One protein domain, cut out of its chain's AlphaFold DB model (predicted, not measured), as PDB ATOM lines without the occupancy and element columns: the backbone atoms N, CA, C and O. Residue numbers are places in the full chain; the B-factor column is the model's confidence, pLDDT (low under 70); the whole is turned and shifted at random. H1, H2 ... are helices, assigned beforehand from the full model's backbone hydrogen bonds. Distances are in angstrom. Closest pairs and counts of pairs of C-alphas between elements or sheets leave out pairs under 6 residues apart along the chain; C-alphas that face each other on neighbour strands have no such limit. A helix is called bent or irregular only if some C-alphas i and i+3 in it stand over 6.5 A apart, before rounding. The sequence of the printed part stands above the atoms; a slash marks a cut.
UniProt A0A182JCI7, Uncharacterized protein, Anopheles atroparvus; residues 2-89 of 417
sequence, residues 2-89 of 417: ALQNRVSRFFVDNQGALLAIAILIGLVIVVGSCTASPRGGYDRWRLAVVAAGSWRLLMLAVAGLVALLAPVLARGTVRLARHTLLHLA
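AT A GLANCE: This is residues 2 to 89 of the 417 residues of an uncharacterized protein of Anopheles atroparvus (UniProt A0A182JCI7). A long helical hairpin: two bent helices run side by side through H1b and H2a, joined by a loop at one end, while H1a and H2b spread away as separate arms at the other. The printed part has 88 residues, with two named helices, H1 then H2, and no named strand, class all helix. It is an extended rod of 68 by 26 by 17 A, radius of gyration of the C-alphas 20.4 A.

HOW THE PARTS SIT: H1, residues 2 to 35, was assigned as one helix by its hydrogen bonds but is bent: C-alphas 13 and 16 are 7.4 A apart. Its arms H1a, residues 2 to 13, and H1b, residues 16 to 35, stand at a steep tilt of 50 degrees. H2, residues 43 to 88, likewise one helix by its hydrogen bonds, is bent, with C-alphas 68 and 71 6.6 A apart. Its arms H2a, residues 43 to 68, and H2b, residues 71 to 88, stand at a steep tilt of 40 degrees. H1b and H2a touch as a helical hairpin, opposite ways at a shallow tilt of 16 degrees; their closest C-alphas, of Val 31 and Ala 51, are 7.1 A apart. H1a and H2b are apart. In H1a, H1b, H2a and H2b every O i to N i+4 pair is within hydrogen-bond range.

IN THESE COORDINATES: H1a begins at C-alpha 2 (74.926, -28.043, 67.283); H1b is 29.0 A long. H2a is 36.6 A long and H2b 25.8 A, ending at C-alpha 88 (98.989, -27.734, 77.820).

THE WHOLE: The C-alphas farthest apart, of Tyr 42 and Ala 89, are 69.1 A apart. The printed part has no cut, and the link from H1 to H2 is short. Residues 2 to 16, 38 to 43 and 70 to 89 stand free. The pLDDT is under 70 at residue 11 and residues 34 to 44.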
ATOM      1  N   ALA A   2      74.094 -28.602  66.201       71.94
ATOM      2  CA  ALA A   2      74.926 -28.043  67.283       71.94
ATOM      3  C   ALA A   2      75.714 -26.764  66.911       71.94
ATOM      4  O   ALA A   2      75.856 -25.869  67.742       71.94
ATOM      5  N   LEU A   3      76.181 -26.639  65.661       72.44
ATOM      6  CA  LEU A   3      76.906 -25.448  65.191       72.44
ATOM      7  C   LEU A   3      76.001 -24.201  65.142       72.44
ATOM      8  O   LEU A   3      76.390 -23.123  65.578       72.44
ATOM      9  N   GLN A   4      74.757 -24.373  64.692       73.62
ATOM     10  CA  GLN A   4      73.775 -23.297  64.545       73.62
ATOM     11  C   GLN A   4      73.380 -22.686  65.900       73.62
ATOM     12  O   GLN A   4      73.249 -21.469  66.012       73.62
ATOM     13  N   ASN A   5      73.305 -23.510  66.953       81.94
ATOM     14  CA  ASN A   5      73.059 -23.047  68.323       81.94
ATOM     15  C   ASN A   5      74.252 -22.314  68.960       81.94
ATOM     16  O   ASN A   5      74.060 -21.510  69.870       81.94
ATOM     17  N   ARG A   6      75.488 -22.578  68.512       80.06
ATOM     18  CA  ARG A   6      76.669 -21.838  68.991       80.06
ATOM     19  C   ARG A   6      76.775 -20.472  68.327       80.06
ATOM     20  O   ARG A   6      77.074 -19.495  69.005       80.06
ATOM     21  N   VAL A   7      76.471 -20.400  67.032       70.56
ATOM     22  CA  VAL A   7      76.472 -19.136  66.288       70.56
ATOM     23  C   VAL A   7      75.367 -18.208  66.803       70.56
ATOM     24  O   VAL A   7      75.643 -17.044  67.069       70.56
ATOM     25  N   SER A   8      74.150 -18.708  67.046       73.62
ATOM     26  CA  SER A   8      73.056 -17.867  67.557       73.62
ATOM     27  C   SER A   8      73.358 -17.258  68.930       73.62
ATOM     28  O   SER A   8      73.141 -16.062  69.115       73.62
ATOM     29  N   ARG A   9      73.926 -18.028  69.869       77.00
ATOM     30  CA  ARG A   9      74.325 -17.507  71.189       77.00
ATOM     31  C   ARG A   9      75.446 -16.483  71.092       77.00
ATOM     32  O   ARG A   9      75.339 -15.428  71.698       77.00
ATOM     33  N   PHE A  10      76.456 -16.737  70.258       75.12
ATOM     34  CA  PHE A  10      77.521 -15.763  70.026       75.12
ATOM     35  C   PHE A  10      76.976 -14.435  69.483       75.12
ATOM     36  O   PHE A  10      77.427 -13.372  69.898       75.12
ATOM     37  N   PHE A  11      75.986 -14.466  68.587       63.94
ATOM     38  CA  PHE A  11      75.368 -13.238  68.090       63.94
ATOM     39  C   PHE A  11      74.532 -12.526  69.149       63.94
ATOM     40  O   PHE A  11      74.636 -11.308  69.242       63.94
ATOM     41  N   VAL A  12      73.747 -13.255  69.951       73.88
ATOM     42  CA  VAL A  12      72.941 -12.682  71.046       73.88
ATOM     43  C   VAL A  12      73.837 -12.012  72.090       73.88
ATOM     44  O   VAL A  12      73.585 -10.869  72.462       73.88
ATOM     45  N   ASP A  13      74.933 -12.667  72.470       81.00
ATOM     46  CA  ASP A  13      75.877 -12.152  73.465       81.00
ATOM     47  C   ASP A  13      76.647 -10.913  72.966       81.00
ATOM     48  O   ASP A  13      77.089 -10.091  73.767       81.00
ATOM     49  N   ASN A  14      76.770 -10.733  71.643       80.94
ATOM     50  CA  ASN A  14      77.508  -9.624  71.029       80.94
ATOM     51  C   ASN A  14      76.624  -8.526  70.404       80.94
ATOM     52  O   ASN A  14      77.167  -7.567  69.845       80.94
ATOM     53  N   GLN A  15      75.289  -8.596  70.506       78.38
ATOM     54  CA  GLN A  15      74.410  -7.560  69.931       78.38
ATOM     55  C   GLN A  15      74.689  -6.171  70.513       78.38
ATOM     56  O   GLN A  15      74.675  -5.186  69.777       78.38
ATOM     57  N   GLY A  16      75.012  -6.093  71.809       81.75
ATOM     58  CA  GLY A  16      75.372  -4.831  72.461       81.75
ATOM     59  C   GLY A  16      76.644  -4.204  71.883       81.75
ATOM     60  O   GLY A  16      76.684  -2.997  71.647       81.75
ATOM     61  N   ALA A  17      77.659  -5.021  71.579       77.88
ATOM     62  CA  ALA A  17      78.907  -4.550  70.983       77.88
ATOM     63  C   ALA A  17      78.706  -4.080  69.532       77.88
ATOM     64  O   ALA A  17      79.201  -3.020  69.152       77.88
ATOM     65  N   LEU A  18      77.932  -4.822  68.734       78.56
ATOM     66  CA  LEU A  18      77.625  -4.450  67.347       78.56
ATOM     67  C   LEU A  18      76.799  -3.159  67.257       78.56
ATOM     68  O   LEU A  18      77.090  -2.309  66.414       78.56
ATOM     69  N   LEU A  19      75.815  -2.978  68.144       82.06
ATOM     70  CA  LEU A  19      75.035  -1.741  68.228       82.06
ATOM     71  C   LEU A  19      75.931  -0.543  68.581       82.06
ATOM     72  O   LEU A  19      75.835   0.509  67.952       82.06
ATOM     73  N   ALA A  20      76.837  -0.712  69.547       79.62
ATOM     74  CA  ALA A  20      77.764   0.341  69.946       79.62
ATOM     75  C   ALA A  20      78.715   0.753  68.810       79.62
ATOM     76  O   ALA A  20      78.937   1.946  68.596       79.62
ATOM     77  N   ILE A  21      79.230  -0.214  68.042       82.19
ATOM     78  CA  ILE A  21      80.070   0.054  66.865       82.19
ATOM     79  C   ILE A  21      79.279   0.825  65.800       82.19
ATOM     80  O   ILE A  21      79.785   1.805  65.254       82.19
ATOM     81  N   ALA A  22      78.029   0.438  65.533       81.38
ATOM     82  CA  ALA A  22      77.183   1.131  64.564       81.38
ATOM     83  C   ALA A  22      76.913   2.595  64.963       81.38
ATOM     84  O   ALA A  22      76.993   3.488  64.117       81.38
ATOM     85  N   ILE A  23      76.662   2.857  66.252       82.69
ATOM     86  CA  ILE A  23      76.476   4.218  66.784       82.69
ATOM     87  C   ILE A  23      77.759   5.044  66.632       82.69
ATOM     88  O   ILE A  23      77.698   6.190  66.188       82.69
ATOM     89  N   LEU A  24      78.924   4.463  66.943       81.81
ATOM     90  CA  LEU A  24      80.220   5.130  66.785       81.81
ATOM     91  C   LEU A  24      80.497   5.516  65.329       81.81
ATOM     92  O   LEU A  24      80.878   6.654  65.064       81.81
ATOM     93  N   ILE A  25      80.261   4.602  64.384       83.81
ATOM     94  CA  ILE A  25      80.434   4.872  62.949       83.81
ATOM     95  C   ILE A  25      79.491   5.996  62.500       83.81
ATOM     96  O   ILE A  25      79.928   6.925  61.820       83.81
ATOM     97  N   GLY A  26      78.223   5.957  62.922       84.19
ATOM     98  CA  GLY A  26      77.256   7.015  62.627       84.19
ATOM     99  C   GLY A  26      77.710   8.383  63.141       84.19
ATOM    100  O   GLY A  26      77.646   9.369  62.409       84.19
ATOM    101  N   LEU A  27      78.246   8.439  64.365       79.94
ATOM    102  CA  LEU A  27      78.738   9.683  64.953       79.94
ATOM    103  C   LEU A  27      79.944  10.244  64.185       79.94
ATOM    104  O   LEU A  27      79.986  11.440  63.905       79.94
ATOM    105  N   VAL A  28      80.892   9.388  63.791       82.75
ATOM    106  CA  VAL A  28      82.070   9.792  63.003       82.75
ATOM    107  C   VAL A  28      81.658  10.359  61.644       82.75
ATOM    108  O   VAL A  28      82.188  11.388  61.230       82.75
ATOM    109  N   ILE A  29      80.683   9.742  60.968       80.31
ATOM    110  CA  ILE A  29      80.185  10.223  59.671       80.31
ATOM    111  C   ILE A  29      79.511  11.592  59.813       80.31
ATOM    112  O   ILE A  29      79.776  12.487  59.008       80.31
ATOM    113  N   VAL A  30      78.668  11.783  60.832       78.44
ATOM    114  CA  VAL A  30      77.976  13.062  61.062       78.44
ATOM    115  C   VAL A  30      78.976  14.170  61.390       78.44
ATOM    116  O   VAL A  30      78.939  15.231  60.770       78.44
ATOM    117  N   VAL A  31      79.918  13.913  62.303       77.69
ATOM    118  CA  VAL A  31      80.947  14.895  62.677       77.69
ATOM    119  C   VAL A  31      81.847  15.225  61.483       77.69
ATOM    120  O   VAL A  31      82.090  16.401  61.220       77.69
ATOM    121  N   GLY A  32      82.278  14.221  60.711       77.38
ATOM    122  CA  GLY A  32      83.100  14.421  59.512       77.38
ATOM    123  C   GLY A  32      82.386  15.183  58.388       77.38
ATOM    124  O   GLY A  32      83.011  15.953  57.665       77.38
ATOM    125  N   SER A  33      81.067  15.023  58.261       74.88
ATOM    126  CA  SER A  33      80.272  15.749  57.259       74.88
ATOM    127  C   SER A  33      80.094  17.223  57.633       74.88
ATOM    128  O   SER A  33      80.117  18.091  56.761       74.88
ATOM    129  N   CYS A  34      79.973  17.527  58.929       66.00
ATOM    130  CA  CYS A  34      79.859  18.899  59.423       66.00
ATOM    131  C   CYS A  34      81.175  19.684  59.302       66.00
ATOM    132  O   CYS A  34      81.143  20.889  59.061       66.00
ATOM    133  N   THR A  35      82.332  19.028  59.437       65.31
ATOM    134  CA  THR A  35      83.646  19.689  59.334       65.31
ATOM    135  C   THR A  35      84.099  19.939  57.894       65.31
ATOM    136  O   THR A  35      84.952  20.795  57.672       65.31
ATOM    137  N   ALA A  36      83.516  19.249  56.910       66.81
ATOM    138  CA  ALA A  36      83.904  19.363  55.504       66.81
ATOM    139  C   ALA A  36      83.284  20.564  54.754       66.81
ATOM    140  O   ALA A  36      83.668  20.817  53.613       66.81
ATOM    141  N   SER A  37      82.347  21.317  55.348       60.12
ATOM    142  CA  SER A  37      81.703  22.450  54.661       60.12
ATOM    143  C   SER A  37      82.579  23.718  54.706       60.12
ATOM    144  O   SER A  37      82.734  24.316  55.776       60.12
ATOM    145  N   PRO A  38      83.170  24.192  53.585       53.22
ATOM    146  CA  PRO A  38      84.263  25.167  53.652       53.22
ATOM    147  C   PRO A  38      83.823  26.638  53.745       53.22
ATOM    148  O   PRO A  38      84.677  27.518  53.894       53.22
ATOM    149  N   ARG A  39      82.532  26.974  53.623       62.62
ATOM    150  CA  ARG A  39      82.116  28.342  53.246       62.62
ATOM    151  C   ARG A  39      81.070  28.956  54.184       62.62
ATOM    152  O   ARG A  39      79.878  28.872  53.930       62.62
ATOM    153  N   GLY A  40      81.543  29.652  55.223       55.41
ATOM    154  CA  GLY A  40      80.723  30.531  56.072       55.41
ATOM    155  C   GLY A  40      81.481  31.045  57.299       55.41
ATOM    156  O   GLY A  40      81.517  30.378  58.324       55.41
ATOM    157  N   GLY A  41      82.130  32.211  57.203       55.06
ATOM    158  CA  GLY A  41      83.046  32.736  58.234       55.06
ATOM    159  C   GLY A  41      82.421  33.006  59.611       55.06
ATOM    160  O   GLY A  41      83.110  32.858  60.614       55.06
ATOM    161  N   TYR A  42      81.124  33.320  59.676       50.69
ATOM    162  CA  TYR A  42      80.413  33.579  60.938       50.69
ATOM    163  C   TYR A  42      79.840  32.313  61.596       50.69
ATOM    164  O   TYR A  42      79.747  32.236  62.823       50.69
ATOM    165  N   ASP A  43      79.553  31.277  60.808       60.75
ATOM    166  CA  ASP A  43      79.079  29.990  61.329       60.75
ATOM    167  C   ASP A  43      80.215  29.115  61.858       60.75
ATOM    168  O   ASP A  43      79.972  28.217  62.659       60.75
ATOM    169  N   ARG A  44      81.470  29.411  61.491       64.31
ATOM    170  CA  ARG A  44      82.655  28.657  61.931       64.31
ATOM    171  C   ARG A  44      82.829  28.622  63.444       64.31
ATOM    172  O   ARG A  44      83.261  27.598  63.953       64.31
ATOM    173  N   TRP A  45      82.480  29.686  64.171       71.19
ATOM    174  CA  TRP A  45      82.590  29.681  65.635       71.19
ATOM    175  C   TRP A  45      81.534  28.762  66.268       71.19
ATOM    176  O   TRP A  45      81.863  27.956  67.135       71.19
ATOM    177  N   ARG A  46      80.284  28.805  65.781       77.19
ATOM    178  CA  ARG A  46      79.211  27.915  66.250       77.19
ATOM    179  C   ARG A  46      79.515  26.466  65.887       77.19
ATOM    180  O   ARG A  46      79.376  25.590  66.732       77.19
ATOM    181  N   LEU A  47      80.018  26.228  64.675       75.19
ATOM    182  CA  LEU A  47      80.510  24.923  64.239       75.19
ATOM    183  C   LEU A  47      81.697  24.447  65.077       75.19
ATOM    184  O   LEU A  47      81.728  23.279  65.427       75.19
ATOM    185  N   ALA A  48      82.630  25.321  65.457       74.75
ATOM    186  CA  ALA A  48      83.758  24.962  66.314       74.75
ATOM    187  C   ALA A  48      83.309  24.610  67.740       74.75
ATOM    188  O   ALA A  48      83.802  23.640  68.308       74.75
ATOM    189  N   VAL A  49      82.341  25.339  68.305       82.19
ATOM    190  CA  VAL A  49      81.764  25.027  69.623       82.19
ATOM    191  C   VAL A  49      80.984  23.715  69.585       82.19
ATOM    192  O   VAL A  49      81.156  22.875  70.467       82.19
ATOM    193  N   VAL A  50      80.175  23.494  68.545       81.81
ATOM    194  CA  VAL A  50      79.446  22.231  68.346       81.81
ATOM    195  C   VAL A  50      80.418  21.078  68.094       81.81
ATOM    196  O   VAL A  50      80.262  20.014  68.687       81.81
ATOM    197  N   ALA A  51      81.468  21.284  67.299       79.56
ATOM    198  CA  ALA A  51      82.513  20.296  67.053       79.56
ATOM    199  C   ALA A  51      83.264  19.952  68.345       79.56
ATOM    200  O   ALA A  51      83.368  18.779  68.688       79.56
ATOM    201  N   ALA A  52      83.700  20.945  69.122       81.56
ATOM    202  CA  ALA A  52      84.364  20.730  70.407       81.56
ATOM    203  C   ALA A  52      83.450  20.029  71.428       81.56
ATOM    204  O   ALA A  52      83.895  19.127  72.143       81.56
ATOM    205  N   GLY A  53      82.166  20.398  71.475       87.00
ATOM    206  CA  GLY A  53      81.161  19.736  72.308       87.00
ATOM    207  C   GLY A  53      80.933  18.282  71.891       87.00
ATOM    208  O   GLY A  53      80.996  17.380  72.726       87.00
ATOM    209  N   SER A  54      80.750  18.038  70.592       82.44
ATOM    210  CA  SER A  54      80.570  16.693  70.033       82.44
ATOM    211  C   SER A  54      81.806  15.811  70.220       82.44
ATOM    212  O   SER A  54      81.668  14.633  70.529       82.44
ATOM    213  N   TRP A  55      83.012  16.380  70.143       82.81
ATOM    214  CA  TRP A  55      84.263  15.671  70.394       82.81
ATOM    215  C   TRP A  55      84.398  15.236  71.854       82.81
ATOM    216  O   TRP A  55      84.768  14.098  72.134       82.81
ATOM    217  N   ARG A  56      84.041  16.106  72.806       83.31
ATOM    218  CA  ARG A  56      84.005  15.746  74.232       83.31
ATOM    219  C   ARG A  56      82.980  14.650  74.515       83.31
ATOM    220  O   ARG A  56      83.288  13.717  75.252       83.31
ATOM    221  N   LEU A  57      81.796  14.733  73.908       81.56
ATOM    222  CA  LEU A  57      80.774  13.689  74.021       81.56
ATOM    223  C   LEU A  57      81.244  12.365  73.411       81.56
ATOM    224  O   LEU A  57      81.049  11.321  74.026       81.56
ATOM    225  N   LEU A  58      81.917  12.402  72.257       83.50
ATOM    226  CA  LEU A  58      82.525  11.224  71.641       83.50
ATOM    227  C   LEU A  58      83.570  10.596  72.570       83.50
ATOM    228  O   LEU A  58      83.532   9.393  72.796       83.50
ATOM    229  N   MET A  59      84.465  11.397  73.151       84.19
ATOM    230  CA  MET A  59      85.491  10.900  74.074       84.19
ATOM    231  C   MET A  59      84.885  10.276  75.335       84.19
ATOM    232  O   MET A  59      85.325   9.210  75.759       84.19
ATOM    233  N   LEU A  60      83.839  10.885  75.901       84.44
ATOM    234  CA  LEU A  60      83.105  10.313  77.035       84.44
ATOM    235  C   LEU A  60      82.381   9.017  76.655       84.44
ATOM    236  O   LEU A  60      82.393   8.064  77.432       84.44
ATOM    237  N   ALA A  61      81.795   8.950  75.458       81.56
ATOM    238  CA  ALA A  61      81.153   7.742  74.953       81.56
ATOM    239  C   ALA A  61      82.167   6.608  74.738       81.56
ATOM    240  O   ALA A  61      81.912   5.477  75.144       81.56
ATOM    241  N   VAL A  62      83.338   6.908  74.164       83.56
ATOM    242  CA  VAL A  62      84.432   5.941  73.995       83.56
ATOM    243  C   VAL A  62      84.954   5.479  75.354       83.56
ATOM    244  O   VAL A  62      85.093   4.278  75.565       83.56
ATOM    245  N   ALA A  63      85.182   6.390  76.303       83.19
ATOM    246  CA  ALA A  63      85.615   6.032  77.653       83.19
ATOM    247  C   ALA A  63      84.583   5.142  78.370       83.19
ATOM    248  O   ALA A  63      84.951   4.128  78.964       83.19
ATOM    249  N   GLY A  64      83.292   5.468  78.261       87.38
ATOM    250  CA  GLY A  64      82.204   4.643  78.786       87.38
ATOM    251  C   GLY A  64      82.140   3.266  78.124       87.38
ATOM    252  O   GLY A  64      81.979   2.258  78.810       87.38
ATOM    253  N   LEU A  65      82.343   3.194  76.806       83.44
ATOM    254  CA  LEU A  65      82.394   1.929  76.078       83.44
ATOM    255  C   LEU A  65      83.583   1.069  76.521       83.44
ATOM    256  O   LEU A  65      83.416  -0.125  76.752       83.44
ATOM    257  N   VAL A  66      84.768   1.663  76.679       82.69
ATOM    258  CA  VAL A  66      85.959   0.969  77.187       82.69
ATOM    259  C   VAL A  66      85.709   0.456  78.605       82.69
ATOM    260  O   VAL A  66      86.019  -0.699  78.888       82.69
ATOM    261  N   ALA A  67      85.081   1.254  79.472       80.81
ATOM    262  CA  ALA A  67      84.721   0.833  80.825       80.81
ATOM    263  C   ALA A  67      83.717  -0.335  80.835       80.81
ATOM    264  O   ALA A  67      83.832  -1.234  81.667       80.81
ATOM    265  N   LEU A  68      82.770  -0.368  79.892       81.69
ATOM    266  CA  LEU A  68      81.812  -1.469  79.735       81.69
ATOM    267  C   LEU A  68      82.443  -2.729  79.120       81.69
ATOM    268  O   LEU A  68      82.084  -3.844  79.498       81.69
ATOM    269  N   LEU A  69      83.392  -2.572  78.192       80.00
ATOM    270  CA  LEU A  69      84.079  -3.684  77.527       80.00
ATOM    271  C   LEU A  69      85.186  -4.303  78.386       80.00
ATOM    272  O   LEU A  69      85.424  -5.505  78.282       80.00
ATOM    273  N   ALA A  70      85.837  -3.527  79.255       79.75
ATOM    274  CA  ALA A  70      86.901  -3.998  80.140       79.75
ATOM    275  C   ALA A  70      86.532  -5.268  80.947       79.75
ATOM    276  O   ALA A  70      87.290  -6.240  80.883       79.75
ATOM    277  N   PRO A  71      85.377  -5.354  81.642       78.12
ATOM    278  CA  PRO A  71      85.002  -6.569  82.367       78.12
ATOM    279  C   PRO A  71      84.664  -7.749  81.444       78.12
ATOM    280  O   PRO A  71      84.885  -8.902  81.820       78.12
ATOM    281  N   VAL A  72      84.152  -7.496  80.234       78.56
ATOM    282  CA  VAL A  72      83.853  -8.552  79.249       78.56
ATOM    283  C   VAL A  72      85.148  -9.155  78.710       78.56
ATOM    284  O   VAL A  72      85.298 -10.378  78.692       78.56
ATOM    285  N   LEU A  73      86.113  -8.305  78.353       74.88
ATOM    286  CA  LEU A  73      87.442  -8.721  77.913       74.88
ATOM    287  C   LEU A  73      88.186  -9.465  79.026       74.88
ATOM    288  O   LEU A  73      88.732 -10.533  78.764       74.88
ATOM    289  N   ALA A  74      88.122  -8.985  80.272       75.75
ATOM    290  CA  ALA A  74      88.723  -9.668  81.418       75.75
ATOM    291  C   ALA A  74      88.130 -11.071  81.653       75.75
ATOM    292  O   ALA A  74      88.854 -12.023  81.936       75.75
ATOM    293  N   ARG A  75      86.812 -11.252  81.489       78.44
ATOM    294  CA  ARG A  75      86.187 -12.587  81.582       78.44
ATOM    295  C   ARG A  75      86.583 -13.492  80.414       78.44
ATOM    296  O   ARG A  75      86.766 -14.695  80.611       78.44
ATOM    297  N   GLY A  76      86.704 -12.931  79.212       79.75
ATOM    298  CA  GLY A  76      87.125 -13.651  78.011       79.75
ATOM    299  C   GLY A  76      88.557 -14.173  78.114       79.75
ATOM    300  O   GLY A  76      88.795 -15.352  77.855       79.75
ATOM    301  N   THR A  77      89.493 -13.335  78.567       74.69
ATOM    302  CA  THR A  77      90.903 -13.718  78.736       74.69
ATOM    303  C   THR A  77      91.081 -14.781  79.815       74.69
ATOM    304  O   THR A  77      91.834 -15.725  79.597       74.69
ATOM    305  N   VAL A  78      90.333 -14.718  80.923       72.31
ATOM    306  CA  VAL A  78      90.362 -15.760  81.969       72.31
ATOM    307  C   VAL A  78      89.839 -17.102  81.448       72.31
ATOM    308  O   VAL A  78      90.433 -18.144  81.719       72.31
ATOM    309  N   ARG A  79      88.751 -17.109  80.665       73.38
ATOM    310  CA  ARG A  79      88.226 -18.350  80.063       73.38
ATOM    311  C   ARG A  79      89.181 -18.938  79.029       73.38
ATOM    312  O   ARG A  79      89.358 -20.154  79.007       73.38
ATOM    313  N   LEU A  80      89.797 -18.088  78.207       72.81
ATOM    314  CA  LEU A  80      90.779 -18.516  77.214       72.81
ATOM    315  C   LEU A  80      92.026 -19.088  77.895       72.81
ATOM    316  O   LEU A  80      92.428 -20.192  77.552       72.81
ATOM    317  N   ALA A  81      92.559 -18.394  78.907       70.12
ATOM    318  CA  ALA A  81      93.700 -18.844  79.704       70.12
ATOM    319  C   ALA A  81      93.419 -20.177  80.415       70.12
ATOM    320  O   ALA A  81      94.266 -21.065  80.425       70.12
ATOM    321  N   ARG A  82      92.207 -20.362  80.958       72.31
ATOM    322  CA  ARG A  82      91.791 -21.643  81.549       72.31
ATOM    323  C   ARG A  82      91.786 -22.768  80.511       72.31
ATOM    324  O   ARG A  82      92.252 -23.860  80.808       72.31
ATOM    325  N   HIS A  83      91.273 -22.515  79.308       71.88
ATOM    326  CA  HIS A  83      91.240 -23.524  78.247       71.88
ATOM    327  C   HIS A  83      92.632 -23.878  77.719       71.88
ATOM    328  O   HIS A  83      92.912 -25.058  77.516       71.88
ATOM    329  N   THR A  84      93.516 -22.897  77.524       73.38
ATOM    330  CA  THR A  84      94.894 -23.164  77.090       73.38
ATOM    331  C   THR A  84      95.700 -23.888  78.162       73.38
ATOM    332  O   THR A  84      96.400 -24.839  77.831       73.38
ATOM    333  N   LEU A  85      95.549 -23.528  79.442       72.06
ATOM    334  CA  LEU A  85      96.209 -24.238  80.545       72.06
ATOM    335  C   LEU A  85      95.745 -25.696  80.672       72.06
ATOM    336  O   LEU A  85      96.564 -26.567  80.944       72.06
ATOM    337  N   LEU A  86      94.463 -25.983  80.422       73.75
ATOM    338  CA  LEU A  86      93.942 -27.356  80.435       73.75
ATOM    339  C   LEU A  86      94.444 -28.206  79.258       73.75
ATOM    340  O   LEU A  86      94.563 -29.417  79.404       73.75
ATOM    341  N   HIS A  87      94.750 -27.598  78.109       74.25
ATOM    342  CA  HIS A  87      95.282 -28.318  76.944       74.25
ATOM    343  C   HIS A  87      96.803 -28.505  76.967       74.25
ATOM    344  O   HIS A  87      97.306 -29.407  76.305       74.25
ATOM    345  N   LEU A  88      97.530 -27.666  77.709       74.69
ATOM    346  CA  LEU A  88      98.989 -27.734  77.820       74.69
ATOM    347  C   LEU A  88      99.472 -28.624  78.974       74.69
ATOM    348  O   LEU A  88     100.662 -28.920  79.045       74.69
ATOM    349  N   ALA A  89      98.583 -29.049  79.875       72.06
ATOM    350  CA  ALA A  89      98.949 -29.915  80.986       72.06
ATOM    351  C   ALA A  89      99.189 -31.359  80.497       72.06
ATOM    352  O   ALA A  89      98.257 -31.987  79.983       72.06
TER     353      ALA A  89